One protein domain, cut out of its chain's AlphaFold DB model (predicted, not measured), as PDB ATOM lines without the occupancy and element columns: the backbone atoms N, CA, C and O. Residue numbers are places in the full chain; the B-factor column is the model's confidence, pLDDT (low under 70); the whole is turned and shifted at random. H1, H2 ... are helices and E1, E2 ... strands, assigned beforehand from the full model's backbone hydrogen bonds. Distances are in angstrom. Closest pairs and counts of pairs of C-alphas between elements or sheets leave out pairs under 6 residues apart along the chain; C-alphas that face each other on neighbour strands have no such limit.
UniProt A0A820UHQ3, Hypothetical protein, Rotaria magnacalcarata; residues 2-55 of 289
ATOM      1  N   GLU A   2      44.389 -37.942  36.476       61.22
ATOM      2  CA  GLU A   2      43.429 -37.998  35.371       61.22
ATOM      3  C   GLU A   2      42.053 -37.472  35.793       61.22
ATOM      4  O   GLU A   2      41.579 -37.732  36.898       61.22
ATOM      5  N   LYS A   3      41.417 -36.714  34.895       84.06
ATOM      6  CA  LYS A   3      40.047 -36.217  35.051       84.06
ATOM      7  C   LYS A   3      39.072 -37.359  34.748       84.06
ATOM      8  O   LYS A   3      38.505 -37.411  33.662       84.06
ATOM      9  N   VAL A   4      38.949 -38.307  35.671       90.25
ATOM     10  CA  VAL A   4      38.000 -39.423  35.561       90.25
ATOM     11  C   VAL A   4      36.632 -38.973  36.073       90.25
ATOM     12  O   VAL A   4      36.565 -38.351  37.131       90.25
ATOM     13  N   LEU A   5      35.570 -39.287  35.325       91.69
ATOM     14  CA  LEU A   5      34.168 -39.146  35.727       91.69
ATOM     15  C   LEU A   5      33.547 -40.540  35.830       91.69
ATOM     16  O   LEU A   5      33.552 -41.286  34.851       91.69
ATOM     17  N   TRP A   6      32.992 -40.870  36.992       91.94
ATOM     18  CA  TRP A   6      32.270 -42.122  37.211       91.94
ATOM     19  C   TRP A   6      30.776 -41.939  36.955       91.94
ATOM     20  O   TRP A   6      30.201 -40.933  37.361       91.94
ATOM     21  N   ILE A   7      30.139 -42.900  36.289       92.81
ATOM     22  CA  ILE A   7      28.687 -42.910  36.078       92.81
ATOM     23  C   ILE A   7      28.157 -44.233  36.618       92.81
ATOM     24  O   ILE A   7      28.520 -45.295  36.116       92.81
ATOM     25  N   PHE A   8      27.326 -44.150  37.649       90.81
ATOM     26  CA  PHE A   8      26.641 -45.281  38.259       90.81
ATOM     27  C   PHE A   8      25.176 -45.244  37.858       90.81
ATOM     28  O   PHE A   8      24.486 -44.265  38.147       90.81
ATOM     29  N   ASP A   9      24.719 -46.297  37.190       89.56
ATOM     30  CA  ASP A   9      23.336 -46.421  36.745       89.56
ATOM     31  C   ASP A   9      22.584 -47.418  37.636       89.56
ATOM     32  O   ASP A   9      23.045 -48.546  37.802       89.56
ATOM     33  N   GLY A  10      21.467 -46.999  38.238       87.00
ATOM     34  CA  GLY A  10      20.599 -47.870  39.041       87.00
ATOM     35  C   GLY A  10      21.125 -48.192  40.446       87.00
ATOM     36  O   GLY A  10      21.255 -49.354  40.823       87.00
ATOM     37  N   TYR A  11      21.418 -47.176  41.261       86.12
ATOM     38  CA  TYR A  11      21.901 -47.373  42.639       86.12
ATOM     39  C   TYR A  11      20.948 -48.170  43.545       86.12
ATOM     40  O   TYR A  11      21.397 -48.935  44.399       86.12
ATOM     41  N   ASP A  12      19.639 -48.036  43.342       81.81
ATOM     42  CA  ASP A  12      18.615 -48.786  44.077       81.81
ATOM     43  C   ASP A  12      18.715 -50.300  43.861       81.81
ATOM     44  O   ASP A  12      18.384 -51.063  44.766       81.81
ATOM     45  N   GLU A  13      19.235 -50.738  42.713       78.88
ATOM     46  CA  GLU A  13      19.459 -52.155  42.412       78.88
ATOM     47  C   GLU A  13      20.742 -52.695  43.067       78.88
ATOM     48  O   GLU A  13      20.864 -53.891  43.334       78.88
ATOM     49  N   PHE A  14      21.707 -51.819  43.367       80.69
ATOM     50  CA  PHE A  14      22.984 -52.202  43.973       80.69
ATOM     51  C   PHE A  14      22.863 -52.485  45.478       80.69
ATOM     52  O   PHE A  14      23.456 -53.444  45.982       80.69
ATOM     53  N   LEU A  15      22.100 -51.661  46.203       70.44
ATOM     54  CA  LEU A  15      22.036 -51.671  47.669       70.44
ATOM     55  C   LEU A  15      21.719 -53.039  48.306       70.44
ATOM     56  O   LEU A  15      22.429 -53.418  49.242       70.44
ATOM     57  N   PRO A  16      20.719 -53.814  47.838       68.12
ATOM     58  CA  PRO A  16      20.313 -55.038  48.533       68.12
ATOM     59  C   PRO A  16      21.317 -56.197  48.404       68.12
ATOM     60  O   PRO A  16      21.264 -57.145  49.188       68.12
ATOM     61  N   HIS A  17      22.238 -56.134  47.433       68.38
ATOM     62  CA  HIS A  17      23.114 -57.257  47.059       68.38
ATOM     63  C   HIS A  17      24.602 -56.908  47.009       68.38
ATOM     64  O   HIS A  17      25.422 -57.748  46.626       68.38
ATOM     65  N   ALA A  18      24.973 -55.688  47.395       73.44
ATOM     66  CA  ALA A  18      26.355 -55.243  47.363       73.44
ATOM     67  C   ALA A  18      27.246 -56.136  48.246       73.44
ATOM     68  O   ALA A  18      27.151 -56.149  49.475       73.44
ATOM     69  N   LEU A  19      28.161 -56.877  47.614       82.19
ATOM     70  CA  LEU A  19      29.186 -57.628  48.336       82.19
ATOM     71  C   LEU A  19      30.053 -56.653  49.145       82.19
ATOM     72  O   LEU A  19      30.460 -55.628  48.593       82.19
ATOM     73  N   PRO A  20      30.491 -56.995  50.373       83.50
ATOM     74  CA  PRO A  20      31.251 -56.073  51.223       83.50
ATOM     75  C   PRO A  20      32.496 -55.466  50.560       83.50
ATOM     76  O   PRO A  20      32.903 -54.349  50.874       83.50
ATOM     77  N   ARG A  21      33.131 -56.198  49.634       84.50
ATOM     78  CA  ARG A  21      34.266 -55.691  48.848       84.50
ATOM     79  C   ARG A  21      33.844 -54.628  47.833       84.50
ATOM     80  O   ARG A  21      34.535 -53.623  47.714       84.50
ATOM     81  N   LEU A  22      32.729 -54.837  47.133       85.50
ATOM     82  CA  LEU A  22      32.186 -53.875  46.174       85.50
ATOM     83  C   LEU A  22      31.694 -52.620  46.886       85.50
ATOM     84  O   LEU A  22      31.989 -51.526  46.423       85.50
ATOM     85  N   THR A  23      31.060 -52.758  48.052       85.44
ATOM     86  CA  THR A  23      30.665 -51.616  48.888       85.44
ATOM     87  C   THR A  23      31.868 -50.746  49.259       85.44
ATOM     88  O   THR A  23      31.806 -49.527  49.152       85.44
ATOM     89  N   LYS A  24      33.002 -51.354  49.638       86.50
ATOM     90  CA  LYS A  24      34.235 -50.604  49.946       86.50
ATOM     91  C   LYS A  24      34.775 -49.840  48.737       86.50
ATOM     92  O   LYS A  24      35.169 -48.686  48.878       86.50
ATOM     93  N   VAL A  25      34.798 -50.479  47.566       88.69
ATOM     94  CA  VAL A  25      35.238 -49.835  46.319       88.69
ATOM     95  C   VAL A  25      34.297 -48.692  45.955       88.69
ATOM     96  O   VAL A  25      34.766 -47.593  45.692       88.69
ATOM     97  N   PHE A  26      32.987 -48.923  46.008       89.38
ATOM     98  CA  PHE A  26      31.970 -47.912  45.747       89.38
ATOM     99  C   PHE A  26      32.134 -46.694  46.663       89.38
ATOM    100  O   PHE A  26      32.247 -45.579  46.166       89.38
ATOM    101  N   ASN A  27      32.287 -46.903  47.975       87.88
ATOM    102  CA  ASN A  27      32.532 -45.814  48.926       87.88
ATOM    103  C   ASN A  27      33.824 -45.046  48.612       87.88
ATOM    104  O   ASN A  27      33.835 -43.824  48.670       87.88
ATOM    105  N   SER A  28      34.886 -45.747  48.197       88.62
ATOM    106  CA  SER A  28      36.136 -45.095  47.774       88.62
ATOM    107  C   SER A  28      35.942 -44.242  46.512       88.62
ATOM    108  O   SER A  28      36.625 -43.240  46.331       88.62
ATOM    109  N   ILE A  29      35.018 -44.624  45.621       89.06
ATOM    110  CA  ILE A  29      34.685 -43.834  44.428       89.06
ATOM    111  C   ILE A  29      33.807 -42.631  44.793       89.06
ATOM    112  O   ILE A  29      33.998 -41.559  44.223       89.06
ATOM    113  N   LEU A  30      32.895 -42.762  45.758       88.06
ATOM    114  CA  LEU A  30      32.098 -41.632  46.246       88.06
ATOM    115  C   LEU A  30      32.962 -40.528  46.879       88.06
ATOM    116  O   LEU A  30      32.583 -39.362  46.847       88.06
ATOM    117  N   GLU A  31      34.147 -40.864  47.392       86.69
ATOM    118  CA  GLU A  31      35.138 -39.883  47.860       86.69
ATOM    119  C   GLU A  31      35.826 -39.116  46.711       86.69
ATOM    120  O   GLU A  31      36.509 -38.114  46.941       86.69
ATOM    121  N   THR A  32      35.665 -39.554  45.457       86.56
ATOM    122  CA  THR A  32      36.234 -38.867  44.289       86.56
ATOM    123  C   THR A  32      35.399 -37.659  43.866       86.56
ATOM    124  O   THR A  32      34.176 -37.634  43.990       86.56
ATOM    125  N   GLN A  33      36.067 -36.658  43.283       81.62
ATOM    126  CA  GLN A  33      35.449 -35.372  42.942       81.62
ATOM    127  C   GLN A  33      34.345 -35.460  41.872       81.62
ATOM    128  O   GLN A  33      33.444 -34.626  41.867       81.62
ATOM    129  N   HIS A  34      34.419 -36.419  40.944       88.75
ATOM    130  CA  HIS A  34      33.530 -36.456  39.781       88.75
ATOM    131  C   HIS A  34      32.830 -37.810  39.670       88.75
ATOM    132  O   HIS A  34      33.392 -38.782  39.156       88.75
ATOM    133  N   HIS A  35      31.575 -37.850  40.102       90.69
ATOM    134  CA  HIS A  35      30.695 -38.989  39.899       90.69
ATOM    135  C   HIS A  35      29.247 -38.531  39.679       90.69
ATOM    136  O   HIS A  35      28.814 -37.514  40.216       90.69
ATOM    137  N   ILE A  36      28.513 -39.275  38.856       92.19
ATOM    138  CA  ILE A  36      27.073 -39.140  38.633       92.19
ATOM    139  C   ILE A  36      26.444 -40.469  39.023       92.19
ATOM    140  O   ILE A  36      26.952 -41.529  38.659       92.19
ATOM    141  N   LEU A  37      25.338 -40.402  39.749       91.88
ATOM    142  CA  LEU A  37      24.588 -41.561  40.194       91.88
ATOM    143  C   LEU A  37      23.123 -41.384  39.809       91.88
ATOM    144  O   LEU A  37      22.533 -40.341  40.089       91.88
ATOM    145  N   THR A  38      22.547 -42.392  39.163       92.44
ATOM    146  CA  THR A  38      21.106 -42.474  38.931       92.44
ATOM    147  C   THR A  38      20.496 -43.423  39.956       92.44
ATOM    148  O   THR A  38      21.099 -44.420  40.361       92.44
ATOM    149  N   SER A  39      19.295 -43.095  40.414       88.69
ATOM    150  CA  SER A  39      18.514 -43.974  41.270       88.69
ATOM    151  C   SER A  39      17.047 -43.602  41.203       88.69
ATOM    152  O   SER A  39      16.692 -42.471  40.858       88.69
ATOM    153  N   ARG A  40      16.185 -44.537  41.592       84.94
ATOM    154  CA  ARG A  40      14.793 -44.222  41.899       84.94
ATOM    155  C   ARG A  40      14.701 -43.276  43.114       84.94
ATOM    156  O   ARG A  40      15.522 -43.371  44.028       84.94
ATOM    157  N   PRO A  41      13.677 -42.399  43.182       81.00
ATOM    158  CA  PRO A  41      13.606 -41.326  44.184       81.00
ATOM    159  C   PRO A  41      13.674 -41.776  45.649       81.00
ATOM    160  O   PRO A  41      14.060 -41.004  46.517       81.00
ATOM    161  N   TYR A  42      13.289 -43.018  45.939       75.44
ATOM    162  CA  TYR A  42      13.177 -43.536  47.301       75.44
ATOM    163  C   TYR A  42      14.465 -44.137  47.872       75.44
ATOM    164  O   TYR A  42      14.499 -44.436  49.061       75.44
ATOM    165  N   ALA A  43      15.489 -44.374  47.051       72.25
ATOM    166  CA  ALA A  43      16.704 -45.070  47.482       72.25
ATOM    167  C   ALA A  43      17.892 -44.130  47.728       72.25
ATOM    168  O   ALA A  43      18.964 -44.575  48.134       72.25
ATOM    169  N   ILE A  44      17.721 -42.830  47.478       74.62
ATOM    170  CA  ILE A  44      18.793 -41.847  47.621       74.62
ATOM    171  C   ILE A  44      18.867 -41.398  49.084       74.62
ATOM    172  O   ILE A  44      18.159 -40.486  49.495       74.62
ATOM    173  N   ASP A  45      19.761 -42.028  49.846       73.50
ATOM    174  CA  ASP A  45      20.147 -41.623  51.213       73.50
ATOM    175  C   ASP A  45      21.623 -41.178  51.277       73.50
ATOM    176  O   ASP A  45      22.348 -41.403  52.243       73.50
ATOM    177  N   LEU A  46      22.120 -40.604  50.178       77.56
ATOM    178  CA  LEU A  46      23.505 -40.151  50.056       77.56
ATOM    179  C   LEU A  46      23.567 -38.616  50.027       77.56
ATOM    180  O   LEU A  46      22.789 -37.991  49.299       77.56
ATOM    181  N   PRO A  47      24.499 -37.988  50.767       76.88
ATOM    182  CA  PRO A  47      24.631 -36.538  50.785       76.88
ATOM    183  C   PRO A  47      25.300 -36.046  49.494       76.88
ATOM    184  O   PRO A  47      26.518 -36.116  49.345       76.88
ATOM    185  N   TYR A  48      24.500 -35.516  48.568       83.81
ATOM    186  CA  TYR A  48      24.977 -34.888  47.336       83.81
ATOM    187  C   TYR A  48      24.800 -33.368  47.375       83.81
ATOM    188  O   TYR A  48      23.770 -32.858  47.805       83.81
ATOM    189  N   THR A  49      25.790 -32.636  46.858       85.19
ATOM    190  CA  THR A  49      25.707 -31.172  46.693       85.19
ATOM    191  C   THR A  49      24.694 -30.769  45.621       85.19
ATOM    192  O   THR A  49      24.085 -29.706  45.710       85.19
ATOM    193  N   ILE A  50      24.543 -31.596  44.582       88.44
ATOM    194  CA  ILE A  50      23.648 -31.351  43.450       88.44
ATOM    195  C   ILE A  50      22.773 -32.583  43.260       88.44
ATOM    196  O   ILE A  50      23.280 -33.688  43.081       88.44
ATOM    197  N   THR A  51      21.463 -32.362  43.230       89.44
ATOM    198  CA  THR A  51      20.462 -33.379  42.909       89.44
ATOM    199  C   THR A  51      19.642 -32.882  41.730       89.44
ATOM    200  O   THR A  51      19.203 -31.733  41.709       89.44
ATOM    201  N   LEU A  52      19.463 -33.745  40.733       91.69
ATOM    202  CA  LEU A  52      18.650 -33.477  39.555       91.69
ATOM    203  C   LEU A  52      17.527 -34.507  39.502       91.69
ATOM    204  O   LEU A  52      17.770 -35.696  39.694       91.69
ATOM    205  N   GLU A  53      16.315 -34.047  39.214       90.75
ATOM    206  CA  GLU A  53      15.151 -34.910  39.041       90.75
ATOM    207  C   GLU A  53      14.788 -35.009  37.556       90.75
ATOM    208  O   GLU A  53      14.646 -34.000  36.861       90.75
ATOM    209  N   ILE A  54      14.628 -36.239  37.061       91.31
ATOM    210  CA  ILE A  54      14.135 -36.496  35.706       91.31
ATOM    211  C   ILE A  54      12.607 -36.541  35.763       91.31
ATOM    212  O   ILE A  54      12.020 -37.558  36.119       91.31
ATOM    213  N   ILE A  55      11.966 -35.440  35.372       90.00
ATOM    214  CA  ILE A  55      10.501 -35.276  35.435       90.00
ATOM    215  C   ILE A  55       9.749 -35.799  34.195       90.00
ATOM    216  O   ILE A  55       8.527 -35.698  34.120       90.00
TER     217      ILE A  55
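AT A GLANCE: This is residues 2 to 55 of the 289 residues of the protein "Hypothetical protein" of Rotaria magnacalcarata (UniProt A0A820UHQ3). With little regular structure, the domain is a loose ring: two short strands side by side, E1 and E2, joined by a path through H1 and H2. Residues 38 to 55 follow with no named element. The printed part has 54 residues, 21 in named elements, in the order E1, H1, H2, E2; the sheet, E1 then E2, is parallel and the class mixed. It is only just compact, close to loose: radius of gyration of the C-alphas 11.6 A, spans 33 by 30 by 17 A.

IN THESE COORDINATES: E1, residues 6 to 8, begins at C-alpha 6 (32.270, -42.122, 37.211). H1 is residues 11 to 14; H2, residues 20 to 30, is 15.3 A long. E2, residues 35 to 37, ends at C-alpha 37 (24.588, -41.561, 40.194).

HOW THE PARTS SIT: E1 and E2 are parallel at 9 degrees, N 8 to O 36 being 2.8 A. E1, H1, H2 and E2 form a strand-helix-strand unit, parallel strands joined through helices, with a right-handed crossover. The closest C-alphas of E1 and H2, Trp 6 and Ile 29, are 7.8 A apart; those of H1 and E2, Tyr 11 and Leu 37, 6.9 A. H1 and H2 are apart. Every O i to N i+4 pair in H2 is within hydrogen-bond range; H1 is too short for one.

THE WHOLE: The farthest C-alphas, Arg 21 and Ile 55, are 34.1 A apart. The printed part has no cut, and the three links between named elements are tight. Residues 2, 16 and 17 have pLDDT under 70.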